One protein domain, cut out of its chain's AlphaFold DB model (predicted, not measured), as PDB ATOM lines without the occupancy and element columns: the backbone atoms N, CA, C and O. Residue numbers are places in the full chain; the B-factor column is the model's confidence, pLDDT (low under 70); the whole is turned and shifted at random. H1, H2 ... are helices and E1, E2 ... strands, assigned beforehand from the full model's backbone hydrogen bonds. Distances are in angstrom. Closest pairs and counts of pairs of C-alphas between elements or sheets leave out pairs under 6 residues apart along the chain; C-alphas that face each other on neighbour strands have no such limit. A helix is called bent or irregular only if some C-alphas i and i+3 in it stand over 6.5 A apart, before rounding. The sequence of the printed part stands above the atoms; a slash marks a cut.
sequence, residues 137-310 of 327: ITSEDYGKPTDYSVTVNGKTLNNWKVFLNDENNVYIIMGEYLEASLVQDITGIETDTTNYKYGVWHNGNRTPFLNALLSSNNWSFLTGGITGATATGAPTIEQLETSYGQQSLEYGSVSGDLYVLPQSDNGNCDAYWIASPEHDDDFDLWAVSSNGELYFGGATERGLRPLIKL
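Overview. This is residues 137 to 310 of the 327 residues of an uncharacterized protein of Clostridiales bacterium (UniProt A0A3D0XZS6). Little regular structure: two small antiparallel sheets, E3-E4-E9-E5 and E6-E7-E8, are set among long stretches with no named element, residues 137 to 149, 175 to 205 and 245 to 270, with H1 and H3 reaching both sheets and hairpin E1-E2 far out. The printed part has 174 residues, three named helices and nine named strands, class mixed. It is compact, radius of gyration of the C-alphas 14.9 A, spanning 39 by 39 by 30 A.

Along the chain. From C-alpha 150 at (35.597, -37.802, 12.623) come E1 150 to 152, E2 155 to 157, E3 160 to 165, E4 170 to 174, H1 206 to 214, H2 216 to 222, E5 230 to 232, H3 237 to 244, E6 271 to 277, 15.9 A long, E7 285 to 289, E8 293 to 296 and E9 307 to 309, which ends with C-alpha 309 at (42.294, -35.417, 0.244).

Arrangement. In hairpin E3-E4, N 161 and O 173 are 2.9 A apart, within hydrogen-bond range. H2 and H3 are on opposite faces of that sheet, the closest C-alphas being Ser 216 and Ala 231, 5.2 A, and Leu 164 and Ser 243, 5.2 A. E6, E7 and E8 form a meander, successive antiparallel neighbours; N 274 and O 286 are 2.8 A apart. H1 and H3 are on its opposite faces. H1 and H3 have every O i to N i+4 pair within range; irregular H2, with C-alphas 218 and 221 7.7 A apart, has 1 of 3, and 3 of 4 i+3 pairs.

Size, cuts and confidence. The printed part has no cut. Links E4 to H1 and H3 to E6 are long. Low pLDDT includes residues 245 to 268.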
ATOM      1  N   ILE A 137      48.456 -23.110   3.299       87.56
ATOM      2  CA  ILE A 137      49.304 -24.213   3.752       87.56
ATOM      3  C   ILE A 137      50.568 -24.243   2.904       87.56
ATOM      4  O   ILE A 137      50.506 -24.419   1.691       87.56
ATOM      5  N   THR A 138      51.722 -24.129   3.548       86.19
ATOM      6  CA  THR A 138      53.025 -24.312   2.903       86.19
ATOM      7  C   THR A 138      53.708 -25.562   3.448       86.19
ATOM      8  O   THR A 138      53.241 -26.174   4.412       86.19
ATOM      9  N   SER A 139      54.846 -25.942   2.867       82.81
ATOM     10  CA  SER A 139      55.656 -27.058   3.369       82.81
ATOM     11  C   SER A 139      56.106 -26.882   4.826       82.81
ATOM     12  O   SER A 139      56.349 -27.865   5.517       82.81
ATOM     13  N   GLU A 140      56.165 -25.647   5.338       82.81
ATOM     14  CA  GLU A 140      56.453 -25.359   6.752       82.81
ATOM     15  C   GLU A 140      55.321 -25.770   7.703       82.81
ATOM     16  O   GLU A 140      55.501 -25.775   8.924       82.81
ATOM     17  N   ASP A 141      54.125 -26.037   7.179       86.25
ATOM     18  CA  ASP A 141      52.971 -26.475   7.961       86.25
ATOM     19  C   ASP A 141      52.818 -27.984   8.016       86.25
ATOM     20  O   ASP A 141      52.007 -28.474   8.804       86.25
ATOM     21  N   TYR A 142      53.580 -28.725   7.216       87.56
ATOM     22  CA  TYR A 142      53.505 -30.172   7.233       87.56
ATOM     23  C   TYR A 142      53.781 -30.674   8.656       87.56
ATOM     24  O   TYR A 142      54.720 -30.253   9.333       87.56
ATOM     25  N   GLY A 143      52.894 -31.540   9.148       83.94
ATOM     26  CA  GLY A 143      52.999 -32.171  10.465       83.94
ATOM     27  C   GLY A 143      52.352 -31.382  11.577       83.94
ATOM     28  O   GLY A 143      52.131 -31.933  12.662       83.94
ATOM     29  N   LYS A 144      51.990 -30.123  11.311       87.19
ATOM     30  CA  LYS A 144      51.198 -29.337  12.245       87.19
ATOM     31  C   LYS A 144      49.813 -29.964  12.403       87.19
ATOM     32  O   LYS A 144      49.259 -30.512  11.441       87.19
ATOM     33  N   PRO A 145      49.250 -29.900  13.618       91.31
ATOM     34  CA  PRO A 145      47.923 -30.420  13.884       91.31
ATOM     35  C   PRO A 145      46.853 -29.622  13.134       91.31
ATOM     36  O   PRO A 145      46.976 -28.416  12.903       91.31
ATOM     37  N   THR A 146      45.767 -30.311  12.816       91.94
ATOM     38  CA  THR A 146      44.525 -29.732  12.299       91.94
ATOM     39  C   THR A 146      43.430 -29.835  13.365       91.94
ATOM     40  O   THR A 146      43.580 -30.570  14.342       91.94
ATOM     41  N   ASP A 147      42.314 -29.127  13.200       91.38
ATOM     42  CA  ASP A 147      41.108 -29.351  14.013       91.38
ATOM     43  C   ASP A 147      40.137 -30.378  13.407       91.38
ATOM     44  O   ASP A 147      39.021 -30.572  13.909       91.38
ATOM     45  N   TYR A 148      40.573 -31.065  12.351       92.00
ATOM     46  CA  TYR A 148      39.795 -32.100  11.707       92.00
ATOM     47  C   TYR A 148      39.509 -33.254  12.672       92.00
ATOM     48  O   TYR A 148      40.376 -33.737  13.404       92.00
ATOM     49  N   SER A 149      38.259 -33.711  12.673       92.12
ATOM     50  CA  SER A 149      37.829 -34.832  13.497       92.12
ATOM     51  C   SER A 149      36.647 -35.567  12.887       92.12
ATOM     52  O   SER A 149      35.729 -34.951  12.334       92.12
ATOM     53  N   VAL A 150      36.662 -36.890  13.047       91.44
ATOM     54  CA  VAL A 150      35.597 -37.802  12.623       91.44
ATOM     55  C   VAL A 150      35.324 -38.829  13.722       91.44
ATOM     56  O   VAL A 150      36.240 -39.254  14.426       91.44
ATOM     57  N   THR A 151      34.064 -39.228  13.890       91.38
ATOM     58  CA  THR A 151      33.676 -40.287  14.830       91.38
ATOM     59  C   THR A 151      33.246 -41.526  14.056       91.38
ATOM     60  O   THR A 151      32.287 -41.479  13.293       91.38
ATOM     61  N   VAL A 152      33.933 -42.645  14.290       89.50
ATOM     62  CA  VAL A 152      33.685 -43.936  13.636       89.50
ATOM     63  C   VAL A 152      33.439 -44.975  14.720       89.50
ATOM     64  O   VAL A 152      34.263 -45.137  15.618       89.50
ATOM     65  N   ASN A 153      32.294 -45.659  14.682       88.50
ATOM     66  CA  ASN A 153      31.923 -46.693  15.661       88.50
ATOM     67  C   ASN A 153      32.102 -46.249  17.133       88.50
ATOM     68  O   ASN A 153      32.542 -47.020  17.984       88.50
ATOM     69  N   GLY A 154      31.792 -44.982  17.436       87.31
ATOM     70  CA  GLY A 154      31.919 -44.399  18.779       87.31
ATOM     71  C   GLY A 154      33.338 -43.988  19.196       87.31
ATOM     72  O   GLY A 154      33.505 -43.468  20.297       87.31
ATOM     73  N   LYS A 155      34.350 -44.169  18.334       88.00
ATOM     74  CA  LYS A 155      35.721 -43.680  18.540       88.00
ATOM     75  C   LYS A 155      35.930 -42.371  17.788       88.00
ATOM     76  O   LYS A 155      35.629 -42.282  16.600       88.00
ATOM     77  N   THR A 156      36.456 -41.364  18.472       92.94
ATOM     78  CA  THR A 156      36.792 -40.071  17.864       92.94
ATOM     79  C   THR A 156      38.234 -40.083  17.380       92.94
ATOM     80  O   THR A 156      39.149 -40.283  18.174       92.94
ATOM     81  N   LEU A 157      38.426 -39.835  16.087       92.25
ATOM     82  CA  LEU A 157      39.719 -39.701  15.426       92.25
ATOM     83  C   LEU A 157      39.979 -38.207  15.193       92.25
ATOM     84  O   LEU A 157      39.415 -37.626  14.267       92.25
ATOM     85  N   ASN A 158      40.776 -37.575  16.055       91.69
ATOM     86  CA  ASN A 158      41.023 -36.122  16.064       91.69
ATOM     87  C   ASN A 158      42.509 -35.735  15.980       91.69
ATOM     88  O   ASN A 158      42.839 -34.554  16.028       91.69
ATOM     89  N   ASN A 159      43.407 -36.712  15.873       90.19
ATOM     90  CA  ASN A 159      44.832 -36.472  15.696       90.19
ATOM     91  C   ASN A 159      45.148 -36.510  14.197       90.19
ATOM     92  O   ASN A 159      45.610 -37.527  13.694       90.19
ATOM     93  N   TRP A 160      44.824 -35.439  13.472       92.88
ATOM     94  CA  TRP A 160      45.103 -35.306  12.038       92.88
ATOM     95  C   TRP A 160      46.120 -34.198  11.806       92.88
ATOM     96  O   TRP A 160      46.024 -33.127  12.408       92.88
ATOM     97  N   LYS A 161      47.082 -34.455  10.924       92.19
ATOM     98  CA  LYS A 161      48.197 -33.555  10.625       92.19
ATOM     99  C   LYS A 161      48.188 -33.172   9.154       92.19
ATOM    100  O   LYS A 161      47.801 -33.979   8.312       92.19
ATOM    101  N   VAL A 162      48.651 -31.967   8.842       92.12
ATOM    102  CA  VAL A 162      48.903 -31.570   7.451       92.12
ATOM    103  C   VAL A 162      49.953 -32.507   6.851       92.12
ATOM    104  O   VAL A 162      50.984 -32.742   7.479       92.12
ATOM    105  N   PHE A 163      49.683 -33.046   5.665       92.00
ATOM    106  CA  PHE A 163      50.571 -33.979   4.971       92.00
ATOM    107  C   PHE A 163      51.191 -33.335   3.725       92.00
ATOM    108  O   PHE A 163      52.404 -33.210   3.621       92.00
ATOM    109  N   LEU A 164      50.360 -32.886   2.785       90.94
ATOM    110  CA  LEU A 164      50.823 -32.392   1.487       90.94
ATOM    111  C   LEU A 164      49.912 -31.276   0.993       90.94
ATOM    112  O   LEU A 164      48.696 -31.352   1.158       90.94
ATOM    113  N   ASN A 165      50.499 -30.280   0.345       90.81
ATOM    114  CA  ASN A 165      49.816 -29.368  -0.557       90.81
ATOM    115  C   ASN A 165      50.447 -29.531  -1.949       90.81
ATOM    116  O   ASN A 165      51.622 -29.214  -2.121       90.81
ATOM    117  N   ASP A 166      49.686 -30.056  -2.913       83.38
ATOM    118  CA  ASP A 166      50.131 -30.260  -4.306       83.38
ATOM    119  C   ASP A 166      49.720 -29.102  -5.240       83.38
ATOM    120  O   ASP A 166      49.616 -29.280  -6.452       83.38
ATOM    121  N   GLU A 167      49.427 -27.932  -4.656       80.50
ATOM    122  CA  GLU A 167      48.853 -26.724  -5.276       80.50
ATOM    123  C   GLU A 167      47.388 -26.870  -5.720       80.50
ATOM    124  O   GLU A 167      46.642 -25.889  -5.731       80.50
ATOM    125  N   ASN A 168      46.938 -28.089  -6.018       81.44
ATOM    126  CA  ASN A 168      45.563 -28.371  -6.421       81.44
ATOM    127  C   ASN A 168      44.703 -28.833  -5.239       81.44
ATOM    128  O   ASN A 168      43.499 -28.580  -5.205       81.44
ATOM    129  N   ASN A 169      45.301 -29.547  -4.288       87.81
ATOM    130  CA  ASN A 169      44.639 -30.191  -3.168       87.81
ATOM    131  C   ASN A 169      45.535 -30.191  -1.934       87.81
ATOM    132  O   ASN A 169      46.759 -30.326  -2.006       87.81
ATOM    133  N   VAL A 170      44.875 -30.146  -0.783       94.12
ATOM    134  CA  VAL A 170      45.507 -30.371   0.511       94.12
ATOM    135  C   VAL A 170      45.157 -31.764   1.000       94.12
ATOM    136  O   VAL A 170      43.999 -32.186   0.970       94.12
ATOM    137  N   TYR A 171      46.169 -32.456   1.497       95.62
ATOM    138  CA  TYR A 171      46.051 -33.760   2.112       95.62
ATOM    139  C   TYR A 171      46.383 -33.649   3.592       95.62
ATOM    140  O   TYR A 171      47.370 -33.017   3.982       95.62
ATOM    141  N   ILE A 172      45.573 -34.300   4.414       95.06
ATOM    142  CA  ILE A 172      45.831 -34.486   5.839       95.06
ATOM    143  C   ILE A 172      46.002 -35.977   6.110       95.06
ATOM    144  O   ILE A 172      45.306 -36.807   5.528       95.06
ATOM    145  N   ILE A 173      46.933 -36.325   6.990       93.75
ATOM    146  CA  ILE A 173      47.227 -37.706   7.371       93.75
ATOM    147  C   ILE A 173      46.848 -37.935   8.826       93.75
ATOM    148  O   ILE A 173      46.998 -37.050   9.677       93.75
ATOM    149  N   MET A 174      46.403 -39.146   9.136       91.94
ATOM    150  CA  MET A 174      46.207 -39.544  10.519       91.94
ATOM    151  C   MET A 174      47.551 -39.514  11.263       91.94
ATOM    152  O   MET A 174      48.559 -40.061  10.814       91.94
ATOM    153  N   GLY A 175      47.590 -38.816  12.391       87.06
ATOM    154  CA  GLY A 175      48.761 -38.600  13.239       87.06
ATOM    155  C   GLY A 175      49.147 -39.803  14.100       87.06
ATOM    156  O   GLY A 175      50.166 -39.722  14.774       87.06
ATOM    157  N   GLU A 176      48.360 -40.880  14.053       85.88
ATOM    158  CA  GLU A 176      48.546 -42.177  14.718       85.88
ATOM    159  C   GLU A 176      48.080 -43.311  13.792       85.88
ATOM    160  O   GLU A 176      47.465 -43.053  12.753       85.88
ATOM    161  N   TYR A 177      48.354 -44.565  14.168       88.94
ATOM    162  CA  TYR A 177      47.831 -45.729  13.457       88.94
ATOM    163  C   TYR A 177      46.309 -45.847  13.614       88.94
ATOM    164  O   TYR A 177      45.772 -45.745  14.722       88.94
ATOM    165  N   LEU A 178      45.609 -46.136  12.516       91.50
ATOM    166  CA  LEU A 178      44.198 -46.509  12.568       91.50
ATOM    167  C   LEU A 178      44.053 -47.897  13.208       91.50
ATOM    168  O   LEU A 178      44.712 -48.850  12.801       91.50
ATOM    169  N   GLU A 179      43.187 -48.025  14.214       91.44
ATOM    170  CA  GLU A 179      42.948 -49.319  14.861       91.44
ATOM    171  C   GLU A 179      42.298 -50.319  13.898       91.44
ATOM    172  O   GLU A 179      41.279 -50.019  13.273       91.44
ATOM    173  N   ALA A 180      42.819 -51.549  13.869       91.44
ATOM    174  CA  ALA A 180      42.370 -52.607  12.965       91.44
ATOM    175  C   ALA A 180      40.874 -52.950  13.147       91.44
ATOM    176  O   ALA A 180      40.176 -53.296  12.199       91.44
ATOM    177  N   SER A 181      40.334 -52.733  14.355       92.00
ATOM    178  CA  SER A 181      38.897 -52.875  14.653       92.00
ATOM    179  C   SER A 181      37.968 -51.976  13.823       92.00
ATOM    180  O   SER A 181      36.766 -52.227  13.776       92.00
ATOM    181  N   LEU A 182      38.491 -50.919  13.193       92.75
ATOM    182  CA  LEU A 182      37.717 -49.993  12.363       92.75
ATOM    183  C   LEU A 182      37.696 -50.385  10.878       92.75
ATOM    184  O   LEU A 182      36.972 -49.756  10.112       92.75
ATOM    185  N   VAL A 183      38.468 -51.400  10.469       91.12
ATOM    186  CA  VAL A 183      38.669 -51.772   9.053       91.12
ATOM    187  C   VAL A 183      38.420 -53.254   8.751       91.12
ATOM    188  O   VAL A 183      38.671 -53.700   7.638       91.12
ATOM    189  N   GLN A 184      37.883 -54.010   9.712       82.12
ATOM    190  CA  GLN A 184      37.647 -55.459   9.613       82.12
ATOM    191  C   GLN A 184      36.751 -55.895   8.432       82.12
ATOM    192  O   GLN A 184      36.827 -57.040   7.998       82.12
ATOM    193  N   ASP A 185      35.908 -54.994   7.916       84.94
ATOM    194  CA  ASP A 185      34.936 -55.281   6.850       84.94
ATOM    195  C   ASP A 185      35.410 -54.807   5.458       84.94
ATOM    196  O   ASP A 185      34.660 -54.863   4.478       84.94
ATOM    197  N   ILE A 186      36.655 -54.324   5.341       90.62
ATOM    198  CA  ILE A 186      37.208 -53.840   4.072       90.62
ATOM    199  C   ILE A 186      37.722 -55.017   3.236       90.62
ATOM    200  O   ILE A 186      38.648 -55.730   3.613       90.62
ATOM    201  N   THR A 187      37.154 -55.192   2.041       90.69
ATOM    202  CA  THR A 187      37.608 -56.227   1.099       90.69
ATOM    203  C   THR A 187      39.060 -55.987   0.689       90.69
ATOM    204  O   THR A 187      39.401 -54.894   0.242       90.69
ATOM    205  N   GLY A 188      39.889 -57.030   0.791       90.56
ATOM    206  CA  GLY A 188      41.321 -56.974   0.481       90.56
ATOM    207  C   GLY A 188      42.207 -56.611   1.674       90.56
ATOM    208  O   GLY A 188      43.416 -56.534   1.497       90.56
ATOM    209  N   ILE A 189      41.632 -56.430   2.869       92.38
ATOM    210  CA  ILE A 189      42.362 -56.193   4.120       92.38
ATOM    211  C   ILE A 189      41.993 -57.273   5.133       92.38
ATOM    212  O   ILE A 189      40.824 -57.603   5.318       92.38
ATOM    213  N   GLU A 190      43.003 -57.811   5.800       92.31
ATOM    214  CA  GLU A 190      42.874 -58.759   6.898       92.31
ATOM    215  C   GLU A 190      43.370 -58.138   8.200       92.31
ATOM    216  O   GLU A 190      44.249 -57.274   8.204       92.31
ATOM    217  N   THR A 191      42.784 -58.585   9.311       91.69
ATOM    218  CA  THR A 191      43.068 -58.073  10.655       91.69
ATOM    219  C   THR A 191      42.987 -59.192  11.686       91.69
ATOM    220  O   THR A 191      42.153 -60.088  11.558       91.69
ATOM    221  N   ASP A 192      43.764 -59.085  12.761       89.44
ATOM    222  CA  ASP A 192      43.590 -59.874  13.983       89.44
ATOM    223  C   ASP A 192      43.687 -58.924  15.170       89.44
ATOM    224  O   ASP A 192      44.755 -58.660  15.715       89.44
ATOM    225  N   THR A 193      42.534 -58.399  15.570       87.88
ATOM    226  CA  THR A 193      42.425 -57.408  16.645       87.88
ATOM    227  C   THR A 193      42.765 -57.968  18.029       87.88
ATOM    228  O   THR A 193      42.896 -57.190  18.974       87.88
ATOM    229  N   THR A 194      42.925 -59.291  18.162       88.31
ATOM    230  CA  THR A 194      43.325 -59.936  19.421       88.31
ATOM    231  C   THR A 194      44.832 -59.834  19.622       88.31
ATOM    232  O   THR A 194      45.279 -59.530  20.727       88.31
ATOM    233  N   ASN A 195      45.606 -60.063  18.558       86.44
ATOM    234  CA  ASN A 195      47.070 -60.077  18.614       86.44
ATOM    235  C   ASN A 195      47.694 -58.764  18.111       86.44
ATOM    236  O   ASN A 195      48.688 -58.293  18.663       86.44
ATOM    237  N   TYR A 196      47.074 -58.122  17.121       86.81
ATOM    238  CA  TYR A 196      47.586 -56.935  16.443       86.81
ATOM    239  C   TYR A 196      46.539 -55.816  16.455       86.81
ATOM    240  O   TYR A 196      45.703 -55.689  15.563       86.81
ATOM    241  N   LYS A 197      46.605 -54.946  17.470       88.19
ATOM    242  CA  LYS A 197      45.663 -53.822  17.650       88.19
ATOM    243  C   LYS A 197      45.547 -52.921  16.408       88.19
ATOM    244  O   LYS A 197      44.462 -52.418  16.107       88.19
ATOM    245  N   TYR A 198      46.665 -52.707  15.720       89.44
ATOM    246  CA  TYR A 198      46.776 -51.833  14.549       89.44
ATOM    247  C   TYR A 198      47.139 -52.585  13.267       89.44
ATOM    248  O   TYR A 198      47.025 -52.013  12.189       89.44
ATOM    249  N   GLY A 199      47.583 -53.837  13.388       89.38
ATOM    250  CA  GLY A 199      48.150 -54.593  12.283       89.38
ATOM    251  C   GLY A 199      47.108 -54.966  11.241       89.38
ATOM    252  O   GLY A 199      46.038 -55.489  11.569       89.38
ATOM    253  N   VAL A 200      47.451 -54.708   9.984       91.06
ATOM    254  CA  VAL A 200      46.675 -55.110   8.818       91.06
ATOM    255  C   VAL A 200      47.593 -55.729   7.770       91.06
ATOM    256  O   VAL A 200      48.748 -55.327   7.630       91.06
ATOM    257  N   TRP A 201      47.085 -56.693   7.014       91.12
ATOM    258  CA  TRP A 201      47.834 -57.353   5.942       91.12
ATOM    259  C   TRP A 201      46.874 -57.926   4.893       91.12
ATOM    260  O   TRP A 201      45.663 -57.712   4.952       91.12
ATOM    261  N   HIS A 202      47.412 -58.683   3.941       90.25
ATOM    262  CA  HIS A 202      46.636 -59.543   3.062       90.25
ATOM    263  C   HIS A 202      47.398 -60.845   2.806       90.25
ATOM    264  O   HIS A 202      48.587 -60.816   2.488       90.25
ATOM    265  N   ASN A 203      46.726 -61.989   2.936       82.31
ATOM    266  CA  ASN A 203      47.295 -63.295   2.633       82.31
ATOM    267  C   ASN A 203      47.085 -63.597   1.143       82.31
ATOM    268  O   ASN A 203      46.130 -64.264   0.749       82.31
ATOM    269  N   GLY A 204      47.967 -63.087   0.286       80.94
ATOM    270  CA  GLY A 204      47.855 -63.312  -1.152       80.94
ATOM    271  C   GLY A 204      48.760 -62.420  -1.988       80.94
ATOM    272  O   GLY A 204      49.784 -61.936  -1.521       80.94
ATOM    273  N   ASN A 205      48.366 -62.217  -3.245       82.69
ATOM    274  CA  ASN A 205      49.004 -61.238  -4.121       82.69
ATOM    275  C   ASN A 205      48.783 -59.825  -3.549       82.69
ATOM    276  O   ASN A 205      47.730 -59.526  -2.985       82.69
ATOM    277  N   ARG A 206      49.750 -58.937  -3.743       87.75
ATOM    278  CA  ARG A 206      49.697 -57.528  -3.346       87.75
ATOM    279  C   ARG A 206      48.515 -56.765  -3.930       87.75
ATOM    280  O   ARG A 206      48.021 -55.833  -3.310       87.75
ATOM    281  N   THR A 207      48.068 -57.120  -5.131       89.69
ATOM    282  CA  THR A 207      47.083 -56.365  -5.914       89.69
ATOM    283  C   THR A 207      45.765 -56.133  -5.161       89.69
ATOM    284  O   THR A 207      45.361 -54.976  -5.054       89.69
ATOM    285  N   PRO A 208      45.090 -57.159  -4.595       91.06
ATOM    286  CA  PRO A 208      43.946 -56.956  -3.706       91.06
ATOM    287  C   PRO A 208      44.203 -55.955  -2.581       91.06
ATOM    288  O   PRO A 208      43.358 -55.098  -2.330       91.06
ATOM    289  N   PHE A 209      45.370 -56.038  -1.942       92.38
ATOM    290  CA  PHE A 209      45.715 -55.175  -0.823       92.38
ATOM    291  C   PHE A 209      45.951 -53.733  -1.271       92.38
ATOM    292  O   PHE A 209      45.318 -52.814  -0.760       92.38
ATOM    293  N   LEU A 210      46.765 -53.530  -2.309       92.75
ATOM    294  CA  LEU A 210      47.009 -52.222  -2.918       92.75
ATOM    295  C   LEU A 210      45.703 -51.561  -3.385       92.75
ATOM    296  O   LEU A 210      45.456 -50.394  -3.084       92.75
ATOM    297  N   ASN A 211      44.831 -52.319  -4.054       93.25
ATOM    298  CA  ASN A 211      43.515 -51.835  -4.473       93.25
ATOM    299  C   ASN A 211      42.647 -51.448  -3.272       93.25
ATOM    300  O   ASN A 211      41.934 -50.446  -3.326       93.25
ATOM    301  N   ALA A 212      42.708 -52.212  -2.179       94.38
ATOM    302  CA  ALA A 212      41.968 -51.896  -0.968       94.38
ATOM    303  C   ALA A 212      42.460 -50.598  -0.310       94.38
ATOM    304  O   ALA A 212      41.633 -49.792   0.122       94.38
ATOM    305  N   LEU A 213      43.778 -50.367  -0.287       95.12
ATOM    306  CA  LEU A 213      44.392 -49.140   0.229       95.12
ATOM    307  C   LEU A 213      44.033 -47.911  -0.622       95.12
ATOM    308  O   LEU A 213      43.723 -46.860  -0.063       95.12
ATOM    309  N   LEU A 214      44.028 -48.039  -1.953       94.75
ATOM    310  CA  LEU A 214      43.763 -46.928  -2.880       94.75
ATOM    311  C   LEU A 214      42.267 -46.645  -3.116       94.75
ATOM    312  O   LEU A 214      41.908 -45.557  -3.562       94.75
ATOM    313  N   SER A 215      41.376 -47.597  -2.832       93.12
ATOM    314  CA  SER A 215      39.937 -47.462  -3.094       93.12
ATOM    315  C   SER A 215      39.268 -46.441  -2.171       93.12
ATOM    316  O   SER A 215      38.954 -46.747  -1.021       93.12
ATOM    317  N   SER A 216      38.935 -45.252  -2.681       88.56
ATOM    318  CA  SER A 216      38.288 -44.213  -1.863       88.56
ATOM    319  C   SER A 216      36.938 -44.608  -1.270       88.56
ATOM    320  O   SER A 216      36.542 -44.080  -0.231       88.56
ATOM    321  N   ASN A 217      36.251 -45.582  -1.870       89.19
ATOM    322  CA  ASN A 217      35.001 -46.111  -1.326       89.19
ATOM    323  C   ASN A 217      35.220 -46.807   0.022       89.19
ATOM    324  O   ASN A 217      34.422 -46.607   0.940       89.19
ATOM    325  N   ASN A 218      36.324 -47.551   0.160       92.50
ATOM    326  CA  ASN A 218      36.662 -48.275   1.386       92.50
ATOM    327  C   ASN A 218      36.912 -47.329   2.565       92.50
ATOM    328  O   ASN A 218      36.670 -47.707   3.702       92.50
ATOM    329  N   TRP A 219      37.354 -46.099   2.291       94.31
ATOM    330  CA  TRP A 219      37.790 -45.125   3.299       94.31
ATOM    331  C   TRP A 219      36.835 -43.942   3.460       94.31
ATOM    332  O   TRP A 219      37.081 -43.052   4.269       94.31
ATOM    333  N   SER A 220      35.725 -43.922   2.719       90.69
ATOM    334  CA  SER A 220      34.755 -42.816   2.699       90.69
ATOM    335  C   SER A 220      34.226 -42.431   4.088       90.69
ATOM    336  O   SER A 220      33.971 -41.253   4.345       90.69
ATOM    337  N   PHE A 221      34.151 -43.388   5.016       90.06
ATOM    338  CA  PHE A 221      33.756 -43.170   6.410       90.06
ATOM    339  C   PHE A 221      34.693 -42.224   7.183       90.06
ATOM    340  O   PHE A 221      34.294 -41.670   8.206       90.06
ATOM    341  N   LEU A 222      35.921 -42.014   6.698       94.25
ATOM    342  CA  LEU A 222      36.898 -41.103   7.292       94.25
ATOM    343  C   LEU A 222      36.728 -39.655   6.844       94.25
ATOM    344  O   LEU A 222      37.317 -38.797   7.476       94.25
ATOM    345  N   THR A 223      35.941 -39.368   5.801       89.50
ATOM    346  CA  THR A 223      35.822 -38.016   5.209       89.50
ATOM    347  C   THR A 223      35.016 -37.033   6.058       89.50
ATOM    348  O   THR A 223      35.052 -35.826   5.815       89.50
ATOM    349  N   GLY A 224      34.326 -37.509   7.101       77.69
ATOM    350  CA  GLY A 224      33.653 -36.644   8.073       77.69
ATOM    351  C   GLY A 224      32.538 -35.781   7.475       77.69
ATOM    352  O   GLY A 224      32.142 -34.798   8.094       77.69
ATOM    353  N   GLY A 225      32.046 -36.138   6.282       68.38
ATOM    354  CA  GLY A 225      30.985 -35.417   5.581       68.38
ATOM    355  C   GLY A 225      31.435 -34.164   4.825       68.38
ATOM    356  O   GLY A 225      30.570 -33.456   4.319       68.38
ATOM    357  N   ILE A 226      32.744 -33.891   4.713       75.88
ATOM    358  CA  ILE A 226      33.240 -32.778   3.889       75.88
ATOM    359  C   ILE A 226      32.913 -33.064   2.420       75.88
ATOM    360  O   ILE A 226      33.352 -34.066   1.849       75.88
ATOM    361  N   THR A 227      32.148 -32.166   1.800       76.06
ATOM    362  CA  THR A 227      31.734 -32.313   0.399       76.06
ATOM    363  C   THR A 227      32.957 -32.312  -0.514       76.06
ATOM    364  O   THR A 227      33.776 -31.400  -0.469       76.06
ATOM    365  N   GLY A 228      33.079 -33.342  -1.354       79.62
ATOM    366  CA  GLY A 228      34.182 -33.479  -2.311       79.62
ATOM    367  C   GLY A 228      35.486 -34.024  -1.722       79.62
ATOM    368  O   GLY A 228      36.412 -34.286  -2.487       79.62
ATOM    369  N   ALA A 229      35.567 -34.247  -0.406       89.50
ATOM    370  CA  ALA A 229      36.720 -34.911   0.187       89.50
ATOM    371  C   ALA A 229      36.724 -36.412  -0.139       89.50
ATOM    372  O   ALA A 229      35.685 -37.077  -0.149       89.50
ATOM    373  N   THR A 230      37.913 -36.965  -0.358       94.25
ATOM    374  CA  THR A 230      38.129 -38.405  -0.553       94.25
ATOM    375  C   THR A 230      39.184 -38.905   0.417       94.25
ATOM    376  O   THR A 230      40.027 -38.131   0.859       94.25
ATOM    377  N   ALA A 231      39.188 -40.199   0.726       95.56
ATOM    378  CA  ALA A 231      40.188 -40.787   1.610       95.56
ATOM    379  C   ALA A 231      40.851 -42.021   0.988       95.56
ATOM    380  O   ALA A 231      40.271 -42.655   0.109       95.56
ATOM    381  N   THR A 232      42.049 -42.364   1.449       96.75
ATOM    382  CA  THR A 232      42.767 -43.614   1.149       96.75
ATOM    383  C   THR A 232      43.343 -44.196   2.438       96.75
ATOM    384  O   THR A 232      43.476 -43.493   3.440       96.75
ATOM    385  N   GLY A 233      43.681 -45.485   2.440       94.56
ATOM    386  CA  GLY A 233      44.186 -46.189   3.627       94.56
ATOM    387  C   GLY A 233      45.634 -45.864   3.981       94.56
ATOM    388  O   GLY A 233      46.040 -46.018   5.132       94.56
ATOM    389  N   ALA A 234      46.400 -45.406   2.995       93.31
ATOM    390  CA  ALA A 234      47.809 -45.065   3.109       93.31
ATOM    391  C   ALA A 234      48.201 -44.034   2.033       93.31
ATOM    392  O   ALA A 234      47.524 -43.960   0.996       93.31
ATOM    393  N   PRO A 235      49.276 -43.253   2.249       92.56
ATOM    394  CA  PRO A 235      49.869 -42.423   1.205       92.56
ATOM    395  C   PRO A 235      50.584 -43.283   0.154       92.56
ATOM    396  O   PRO A 235      50.995 -44.411   0.438       92.56
ATOM    397  N   THR A 236      50.762 -42.748  -1.052       91.25
ATOM    398  CA  THR A 236      51.676 -43.310  -2.060       91.25
ATOM    399  C   THR A 236      53.116 -42.847  -1.819       91.25
ATOM    400  O   THR A 236      53.358 -41.906  -1.060       91.25
ATOM    401  N   ILE A 237      54.084 -43.485  -2.480       85.81
ATOM    402  CA  ILE A 237      55.490 -43.068  -2.415       85.81
ATOM    403  C   ILE A 237      55.693 -41.663  -2.998       85.81
ATOM    404  O   ILE A 237      56.369 -40.859  -2.374       85.81
ATOM    405  N   GLU A 238      55.008 -41.318  -4.093       86.06
ATOM    406  CA  GLU A 238      55.052 -39.982  -4.715       86.06
ATOM    407  C   GLU A 238      54.520 -38.895  -3.767       86.06
ATOM    408  O   GLU A 238      55.105 -37.822  -3.610       86.06
ATOM    409  N   GLN A 239      53.415 -39.191  -3.077       88.62
ATOM    410  CA  GLN A 239      52.852 -38.314  -2.054       88.62
ATOM    411  C   GLN A 239      53.835 -38.108  -0.896       88.62
ATOM    412  O   GLN A 239      53.997 -36.988  -0.408       88.62
ATOM    413  N   LEU A 240      54.507 -39.181  -0.472       84.62
ATOM    414  CA  LEU A 240      55.504 -39.141   0.588       84.62
ATOM    415  C   LEU A 240      56.739 -38.330   0.163       84.62
ATOM    416  O   LEU A 240      57.096 -37.381   0.858       84.62
ATOM    417  N   GLU A 241      57.325 -38.628  -0.997       80.06
ATOM    418  CA  GLU A 241      58.446 -37.905  -1.620       80.06
ATOM    419  C   GLU A 241      58.179 -36.403  -1.698       80.06
ATOM    420  O   GLU A 241      58.963 -35.596  -1.186       80.06
ATOM    421  N   THR A 242      57.018 -36.036  -2.244       82.38
ATOM    422  CA  THR A 242      56.612 -34.636  -2.395       82.38
ATOM    423  C   THR A 242      56.496 -33.950  -1.040       82.38
ATOM    424  O   THR A 242      56.984 -32.835  -0.855       82.38
ATOM    425  N   SER A 243      55.899 -34.621  -0.053       81.25
ATOM    426  CA  SER A 243      55.740 -34.047   1.283       81.25
ATOM    427  C   SER A 243      57.065 -33.875   2.040       81.25
ATOM    428  O   SER A 243      57.199 -32.956   2.844       81.25
ATOM    429  N   TYR A 244      58.069 -34.705   1.758       73.19
ATOM    430  CA  TYR A 244      59.416 -34.567   2.313       73.19
ATOM    431  C   TYR A 244      60.306 -33.595   1.523       73.19
ATOM    432  O   TYR A 244      61.420 -33.298   1.964       73.19
ATOM    433  N   GLY A 245      59.856 -33.117   0.357       66.50
ATOM    434  CA  GLY A 245      60.693 -32.354  -0.569       66.50
ATOM    435  C   GLY A 245      61.871 -33.169  -1.118       66.50
ATOM    436  O   GLY A 245      62.932 -32.604  -1.383       66.50
ATOM    437  N   GLN A 246      61.713 -34.490  -1.244       60.81
ATOM    438  CA  GLN A 246      62.740 -35.410  -1.742       60.81
ATOM    439  C   GLN A 246      62.442 -35.795  -3.193       60.81
ATOM    440  O   GLN A 246      61.287 -35.987  -3.556       60.81
ATOM    441  N   GLN A 247      63.483 -35.913  -4.026       51.09
ATOM    442  CA  GLN A 247      63.325 -36.328  -5.431       51.09
ATOM    443  C   GLN A 247      63.082 -37.832  -5.594       51.09
ATOM    444  O   GLN A 247      62.499 -38.234  -6.595       51.09
ATOM    445  N   SER A 248      63.558 -38.643  -4.649       61.34
ATOM    446  CA  SER A 248      63.367 -40.092  -4.636       61.34
ATOM    447  C   SER A 248      63.590 -40.644  -3.232       61.34
ATOM    448  O   SER A 248      64.557 -40.265  -2.562       61.34
ATOM    449  N   LEU A 249      62.731 -41.559  -2.799       62.84
ATOM    450  CA  LEU A 249      62.914 -42.335  -1.580       62.84
ATOM    451  C   LEU A 249      63.611 -43.658  -1.914       62.84
ATOM    452  O   LEU A 249      63.029 -44.548  -2.525       62.84
ATOM    453  N   GLU A 250      64.878 -43.778  -1.522       63.06
ATOM    454  CA  GLU A 250      65.623 -45.037  -1.601       63.06
ATOM    455  C   GLU A 250      65.476 -45.842  -0.301       63.06
ATOM    456  O   GLU A 250      65.177 -45.295   0.763       63.06
ATOM    457  N   TYR A 251      65.726 -47.151  -0.383       60.72
ATOM    458  CA  TYR A 251      65.812 -48.027   0.785       60.72
ATOM    459  C   TYR A 251      66.825 -47.472   1.804       60.72
ATOM    460  O   TYR A 251      68.005 -47.300   1.483       60.72
ATOM    461  N   GLY A 252      66.386 -47.208   3.037       60.59
ATOM    462  CA  GLY A 252      67.221 -46.604   4.078       60.59
ATOM    463  C   GLY A 252      66.469 -45.630   4.988       60.59
ATOM    464  O   GLY A 252      65.242 -45.544   4.962       60.59
ATOM    465  N   SER A 253      67.212 -44.914   5.836       57.66
ATOM    466  CA  SER A 253      66.645 -43.980   6.815       57.66
ATOM    467  C   SER A 253      66.273 -42.637   6.174       57.66
ATOM    468  O   SER A 253      67.138 -41.933   5.649       57.66
ATOM    469  N   VAL A 254      65.010 -42.227   6.297       57.81
ATOM    470  CA  VAL A 254      64.566 -40.854   6.046       57.81
ATOM    471  C   VAL A 254      64.607 -40.028   7.327       57.81
ATOM    472  O   VAL A 254      64.051 -40.382   8.363       57.81
ATOM    473  N   SER A 255      65.279 -38.882   7.252       50.50
ATOM    474  CA  SER A 255      65.341 -37.897   8.331       50.50
ATOM    475  C   SER A 255      64.073 -37.039   8.334       50.50
ATOM    476  O   SER A 255      63.888 -36.230   7.426       50.50
ATOM    477  N   GLY A 256      63.240 -37.138   9.372       54.00
ATOM    478  CA  GLY A 256      62.233 -36.112   9.661       54.00
ATOM    479  C   GLY A 256      61.082 -36.564  10.561       54.00
ATOM    480  O   GLY A 256      60.484 -37.612  10.341       54.00
ATOM    481  N   ASP A 257      60.717 -35.711  11.519       52.41
ATOM    482  CA  ASP A 257      59.677 -35.941  12.543       52.41
ATOM    483  C   ASP A 257      58.242 -36.028  11.986       52.41
ATOM    484  O   ASP A 257      57.298 -36.409  12.678       52.41
ATOM    485  N   LEU A 258      58.062 -35.642  10.724       54.09
ATOM    486  CA  LEU A 258      56.771 -35.428  10.087       54.09
ATOM    487  C   LEU A 258      55.943 -36.723   9.930       54.09
ATOM    488  O   LEU A 258      54.715 -36.704  10.079       54.09
ATOM    489  N   TYR A 259      56.612 -37.860   9.713       60.69
ATOM    490  CA  TYR A 259      55.945 -39.144   9.462       60.69
ATOM    491  C   TYR A 259      56.422 -40.321  10.302       60.69
ATOM    492  O   TYR A 259      55.838 -41.402  10.216       60.69
ATOM    493  N   VAL A 260      57.413 -40.095  11.154       60.97
ATOM    494  CA  VAL A 260      57.911 -41.088  12.096       60.97
ATOM    495  C   VAL A 260      56.971 -41.101  13.301       60.97
ATOM    496  O   VAL A 260      56.899 -40.139  14.067       60.97
ATOM    497  N   LEU A 261      56.158 -42.153  13.423       62.41
ATOM    498  CA  LEU A 261      55.295 -42.331  14.590       62.41
ATOM    499  C   LEU A 261      56.111 -42.800  15.801       62.41
ATOM    500  O   LEU A 261      57.075 -43.549  15.629       62.41
ATOM    501  N   PRO A 262      55.691 -42.454  17.031       53.94
ATOM    502  CA  PRO A 262      56.124 -43.192  18.206       53.94
ATOM    503  C   PRO A 262      55.676 -44.657  18.082       53.94
ATOM    504  O   PRO A 262      54.551 -44.944  17.665       53.94
ATOM    505  N   GLN A 263      56.569 -45.584  18.435       56.59
ATOM    506  CA  GLN A 263      56.271 -47.012  18.558       56.59
ATOM    507  C   GLN A 263      55.000 -47.201  19.402       56.59
ATOM    508  O   GLN A 263      54.864 -46.574  20.454       56.59
ATOM    509  N   SER A 264      54.051 -48.025  18.945       56.34
ATOM    510  CA  SER A 264      52.826 -48.264  19.722       56.34
ATOM    511  C   SER A 264      53.155 -48.874  21.091       56.34
ATOM    512  O   SER A 264      54.057 -49.711  21.199       56.34
ATOM    513  N   ASP A 265      52.419 -48.477  22.137       52.81
ATOM    514  CA  ASP A 265      52.536 -49.101  23.458       52.81
ATOM    515  C   ASP A 265      52.382 -50.627  23.314       52.81
ATOM    516  O   ASP A 265      51.393 -51.112  22.759       52.81
ATOM    517  N   ASN A 266      53.368 -51.371  23.824       51.00
ATOM    518  CA  ASN A 266      53.534 -52.831  23.742       51.00
ATOM    519  C   ASN A 266      54.111 -53.424  22.437       51.00
ATOM    520  O   ASN A 266      54.233 -54.641  22.369       51.00
ATOM    521  N   GLY A 267      54.537 -52.626  21.449       54.72
ATOM    522  CA  GLY A 267      55.453 -53.097  20.393       54.72
ATOM    523  C   GLY A 267      54.861 -53.937  19.250       54.72
ATOM    524  O   GLY A 267      55.635 -54.505  18.492       54.72
ATOM    525  N   ASN A 268      53.535 -53.991  19.073       66.94
ATOM    526  CA  ASN A 268      52.888 -54.840  18.048       66.94
ATOM    527  C   ASN A 268      52.638 -54.137  16.695       66.94
ATOM    528  O   ASN A 268      51.961 -54.687  15.826       66.94
ATOM    529  N   CYS A 269      53.095 -52.895  16.545       80.38
ATOM    530  CA  CYS A 269      53.055 -52.155  15.289       80.38
ATOM    531  C   CYS A 269      54.253 -51.210  15.240       80.38
ATOM    532  O   CYS A 269      54.331 -50.273  16.048       80.38
ATOM    533  N   ASP A 270      55.177 -51.481  14.325       80.31
ATOM    534  CA  ASP A 270      56.453 -50.778  14.184       80.31
ATOM    535  C   ASP A 270      56.567 -50.001  12.867       80.31
ATOM    536  O   ASP A 270      57.516 -49.243  12.703       80.31
ATOM    537  N   ALA A 271      55.582 -50.115  11.972       86.50
ATOM    538  CA  ALA A 271      55.522 -49.378  10.716       86.50
ATOM    539  C   ALA A 271      54.095 -49.156  10.212       86.50
ATOM    540  O   ALA A 271      53.145 -49.771  10.699       86.50
ATOM    541  N   TYR A 272      53.942 -48.312   9.189       89.50
ATOM    542  CA  TYR A 272      52.722 -48.241   8.381       89.50
ATOM    543  C   TYR A 272      52.999 -48.525   6.909       89.50
ATOM    544  O   TYR A 272      54.077 -48.233   6.390       89.50
ATOM    545  N   TRP A 273      51.987 -49.067   6.237       92.19
ATOM    546  CA  TRP A 273      52.011 -49.327   4.803       92.19
ATOM    547  C   TRP A 273      52.065 -48.046   3.969       92.19
ATOM    548  O   TRP A 273      51.407 -47.059   4.290       92.19
ATOM    549  N   ILE A 274      52.769 -48.113   2.842       91.00
ATOM    550  CA  ILE A 274      52.673 -47.177   1.724       91.00
ATOM    551  C   ILE A 274      51.892 -47.884   0.612       91.00
ATOM    552  O   ILE A 274      52.169 -49.033   0.263       91.00
ATOM    553  N   ALA A 275      50.920 -47.195   0.019       92.50
ATOM    554  CA  ALA A 275      50.124 -47.693  -1.098       92.50
ATOM    555  C   ALA A 275      50.910 -47.623  -2.421       92.50
ATOM    556  O   ALA A 275      50.483 -47.002  -3.396       92.50
ATOM    557  N   SER A 276      52.109 -48.207  -2.454       90.06
ATOM    558  CA  SER A 276      52.965 -48.262  -3.638       90.06
ATOM    559  C   SER A 276      53.767 -49.564  -3.670       90.06
ATOM    560  O   SER A 276      54.266 -49.996  -2.628       90.06
ATOM    561  N   PRO A 277      53.876 -50.201  -4.848       87.06
ATOM    562  CA  PRO A 277      54.715 -51.381  -5.023       87.06
ATOM    563  C   PRO A 277      56.198 -51.011  -4.874       87.06
ATOM    564  O   PRO A 277      56.587 -49.900  -5.232       87.06
ATOM    565  N   GLU A 278      57.007 -51.930  -4.346       73.25
ATOM    566  CA  GLU A 278      58.452 -51.717  -4.168       73.25
ATOM    567  C   GLU A 278      59.317 -52.313  -5.288       73.25
ATOM    568  O   GLU A 278      60.292 -51.697  -5.726       73.25
ATOM    569  N   HIS A 279      58.890 -53.438  -5.854       69.62
ATOM    570  CA  HIS A 279      59.562 -54.127  -6.952       69.62
ATOM    571  C   HIS A 279      58.561 -54.652  -7.993       69.62
ATOM    572  O   HIS A 279      57.343 -54.627  -7.790       69.62
ATOM    573  N   ASP A 280      59.097 -55.197  -9.091       67.19
ATOM    574  CA  ASP A 280      58.349 -55.971 -10.094       67.19
ATOM    575  C   ASP A 280      57.792 -57.304  -9.546       67.19
ATOM    576  O   ASP A 280      57.142 -58.046 -10.283       67.19
ATOM    577  N   ASP A 281      58.046 -57.647  -8.275       68.88
ATOM    578  CA  ASP A 281      57.388 -58.789  -7.644       68.88
ATOM    579  C   ASP A 281      55.923 -58.495  -7.316       68.88
ATOM    580  O   ASP A 281      55.479 -57.352  -7.294       68.88
ATOM    581  N   ASP A 282      55.156 -59.554  -7.084       72.75
ATOM    582  CA  ASP A 282      53.704 -59.507  -6.919       72.75
ATOM    583  C   ASP A 282      53.252 -59.462  -5.449       72.75
ATOM    584  O   ASP A 282      52.054 -59.597  -5.181       72.75
ATOM    585  N   PHE A 283      54.171 -59.315  -4.489       74.12
ATOM    586  CA  PHE A 283      53.889 -59.602  -3.077       74.12
ATOM    587  C   PHE A 283      54.092 -58.405  -2.151       74.12
ATOM    588  O   PHE A 283      53.274 -58.216  -1.249       74.12
ATOM    589  N   ASP A 284      55.089 -57.555  -2.404       82.81
ATOM    590  CA  ASP A 284      55.524 -56.601  -1.384       82.81
ATOM    591  C   ASP A 284      55.115 -55.148  -1.668       82.81
ATOM    592  O   ASP A 284      55.231 -54.629  -2.784       82.81
ATOM    593  N   LEU A 285      54.606 -54.484  -0.627       88.25
ATOM    594  CA  LEU A 285      54.423 -53.033  -0.576       88.25
ATOM    595  C   LEU A 285      55.527 -52.398   0.259       88.25
ATOM    596  O   LEU A 285      56.011 -52.985   1.235       88.25
ATOM    597  N   TRP A 286      55.825 -51.150  -0.079       87.81
ATOM    598  CA  TRP A 286      56.605 -50.270   0.775       87.81
ATOM    599  C   TRP A 286      55.929 -50.049   2.137       87.81
ATOM    600  O   TRP A 286      54.702 -50.066   2.275       87.81
ATOM    601  N   ALA A 287      56.744 -49.790   3.149       88.31
ATOM    602  CA  ALA A 287      56.341 -49.317   4.460       88.31
ATOM    603  C   ALA A 287      57.393 -48.373   5.040       88.31
ATOM    604  O   ALA A 287      58.560 -48.397   4.645       88.31
ATOM    605  N   VAL A 288      56.958 -47.562   6.002       85.81
ATOM    606  CA  VAL A 288      57.829 -46.685   6.790       85.81
ATOM    607  C   VAL A 288      57.741 -47.099   8.248       85.81
ATOM    608  O   VAL A 288      56.654 -47.091   8.835       85.81
ATOM    609  N   SER A 289      58.878 -47.450   8.830       81.62
ATOM    610  CA  SER A 289      58.991 -47.815  10.238       81.62
ATOM    611  C   SER A 289      58.979 -46.604  11.177       81.62
ATOM    612  O   SER A 289      59.141 -45.445  10.786       81.62
ATOM    613  N   SER A 290      58.839 -46.876  12.471       76.06
ATOM    614  CA  SER A 290      58.840 -45.898  13.560       76.06
ATOM    615  C   SER A 290      60.202 -45.254  13.824       76.06
ATOM    616  O   SER A 290      60.299 -44.390  14.686       76.06
ATOM    617  N   ASN A 291      61.267 -45.676  13.141       73.94
ATOM    618  CA  ASN A 291      62.559 -44.977  13.104       73.94
ATOM    619  C   ASN A 291      62.784 -44.245  11.765       73.94
ATOM    620  O   ASN A 291      63.862 -43.694  11.556       73.94
ATOM    621  N   GLY A 292      61.776 -44.209  10.886       74.88
ATOM    622  CA  GLY A 292      61.854 -43.560   9.582       74.88
ATOM    623  C   GLY A 292      62.618 -44.369   8.544       74.88
ATOM    624  O   GLY A 292      63.135 -43.791   7.604       74.88
ATOM    625  N   GLU A 293      62.742 -45.684   8.689       78.69
ATOM    626  CA  GLU A 293      63.338 -46.520   7.649       78.69
ATOM    627  C   GLU A 293      62.271 -46.948   6.642       78.69
ATOM    628  O   GLU A 293      61.183 -47.404   7.003       78.69
ATOM    629  N   LEU A 294      62.590 -46.783   5.360       82.31
ATOM    630  CA  LEU A 294      61.819 -47.362   4.271       82.31
ATOM    631  C   LEU A 294      62.264 -48.797   4.043       82.31
ATOM    632  O   LEU A 294      63.450 -49.076   3.869       82.31
ATOM    633  N   TYR A 295      61.289 -49.693   4.018       82.19
ATOM    634  CA  TYR A 295      61.493 -51.109   3.764       82.19
ATOM    635  C   TYR A 295      60.228 -51.718   3.160       82.19
ATOM    636  O   TYR A 295      59.176 -51.084   3.098       82.19
ATOM    637  N   PHE A 296      60.314 -52.961   2.709       79.94
ATOM    638  CA  PHE A 296      59.224 -53.676   2.054       79.94
ATOM    639  C   PHE A 296      59.035 -55.057   2.688       79.94
ATOM    640  O   PHE A 296      59.788 -55.448   3.582       79.94
ATOM    641  N   GLY A 297      57.939 -55.738   2.364       72.88
ATOM    642  CA  GLY A 297      57.644 -57.082   2.879       72.88
ATOM    643  C   GLY A 297      56.199 -57.277   3.338       72.88
ATOM    644  O   GLY A 297      55.569 -56.346   3.835       72.88
ATOM    645  N   GLY A 298      55.681 -58.499   3.246       65.75
ATOM    646  CA  GLY A 298      54.412 -58.911   3.856       65.75
ATOM    647  C   GLY A 298      54.534 -59.164   5.365       65.75
ATOM    648  O   GLY A 298      54.968 -60.240   5.766       65.75
ATOM    649  N   ALA A 299      54.146 -58.206   6.216       68.62
ATOM    650  CA  ALA A 299      54.159 -58.379   7.674       68.62
ATOM    651  C   ALA A 299      52.821 -57.995   8.323       68.62
ATOM    652  O   ALA A 299      52.196 -57.005   7.951       68.62
ATOM    653  N   THR A 300      52.410 -58.760   9.336       69.50
ATOM    654  CA  THR A 300      51.174 -58.555  10.117       69.50
ATOM    655  C   THR A 300      51.259 -57.377  11.094       69.50
ATOM    656  O   THR A 300      50.245 -56.954  11.638       69.50
ATOM    657  N   GLU A 301      52.456 -56.833  11.319       75.81
ATOM    658  CA  GLU A 301      52.768 -55.802  12.324       75.81
ATOM    659  C   GLU A 301      52.791 -54.383  11.735       75.81
ATOM    660  O   GLU A 301      53.401 -53.466  12.281       75.81
ATOM    661  N   ARG A 302      52.109 -54.182  10.604       87.56
ATOM    662  CA  ARG A 302      52.068 -52.895   9.909       87.56
ATOM    663  C   ARG A 302      50.680 -52.289   9.964       87.56
ATOM    664  O   ARG A 302      49.685 -52.931   9.629       87.56
ATOM    665  N   GLY A 303      50.626 -51.042  10.401       90.75
ATOM    666  CA  GLY A 303      49.400 -50.285  10.546       90.75
ATOM    667  C   GLY A 303      49.052 -49.469   9.314       90.75
ATOM    668  O   GLY A 303      49.733 -49.474   8.287       90.75
ATOM    669  N   LEU A 304      47.968 -48.716   9.448       91.81
ATOM    670  CA  LEU A 304      47.499 -47.779   8.438       91.81
ATOM    671  C   LEU A 304      47.618 -46.357   8.952       91.81
ATOM    672  O   LEU A 304      47.311 -46.082  10.115       91.81
ATOM    673  N   ARG A 305      47.978 -45.449   8.050       91.50
ATOM    674  CA  ARG A 305      47.856 -44.008   8.254       91.50
ATOM    675  C   ARG A 305      47.029 -43.443   7.110       91.50
ATOM    676  O   ARG A 305      47.594 -43.051   6.088       91.50
ATOM    677  N   PRO A 306      45.698 -43.439   7.265       95.25
ATOM    678  CA  PRO A 306      44.824 -42.954   6.222       95.25
ATOM    679  C   PRO A 306      45.128 -41.510   5.850       95.25
ATOM    680  O   PRO A 306      45.469 -40.686   6.709       95.25
ATOM    681  N   LEU A 307      44.951 -41.218   4.570       95.38
ATOM    682  CA  LEU A 307      45.077 -39.889   4.005       95.38
ATOM    683  C   LEU A 307      43.686 -39.389   3.631       95.38
ATOM    684  O   LEU A 307      42.899 -40.128   3.045       95.38
ATOM    685  N   ILE A 308      43.386 -38.135   3.942       96.50
ATOM    686  CA  ILE A 308      42.199 -37.445   3.443       96.50
ATOM    687  C   ILE A 308      42.678 -36.369   2.486       96.50
ATOM    688  O   ILE A 308      43.404 -35.459   2.876       96.50
ATOM    689  N   LYS A 309      42.233 -36.474   1.241       95.81
ATOM    690  CA  LYS A 309      42.294 -35.417   0.244       95.81
ATOM    691  C   LYS A 309      41.090 -34.505   0.460       95.81
ATOM    692  O   LYS A 309      39.951 -34.936   0.273       95.81
ATOM    693  N   LEU A 310      41.344 -33.275   0.884       93.38
ATOM    694  CA  LEU A 310      40.315 -32.252   1.031       93.38
ATOM    695  C   LEU A 310      39.851 -31.768  -0.350       93.38
ATOM    696  O   LEU A 310      40.535 -31.972  -1.354       93.38
TER     697      LEU A 310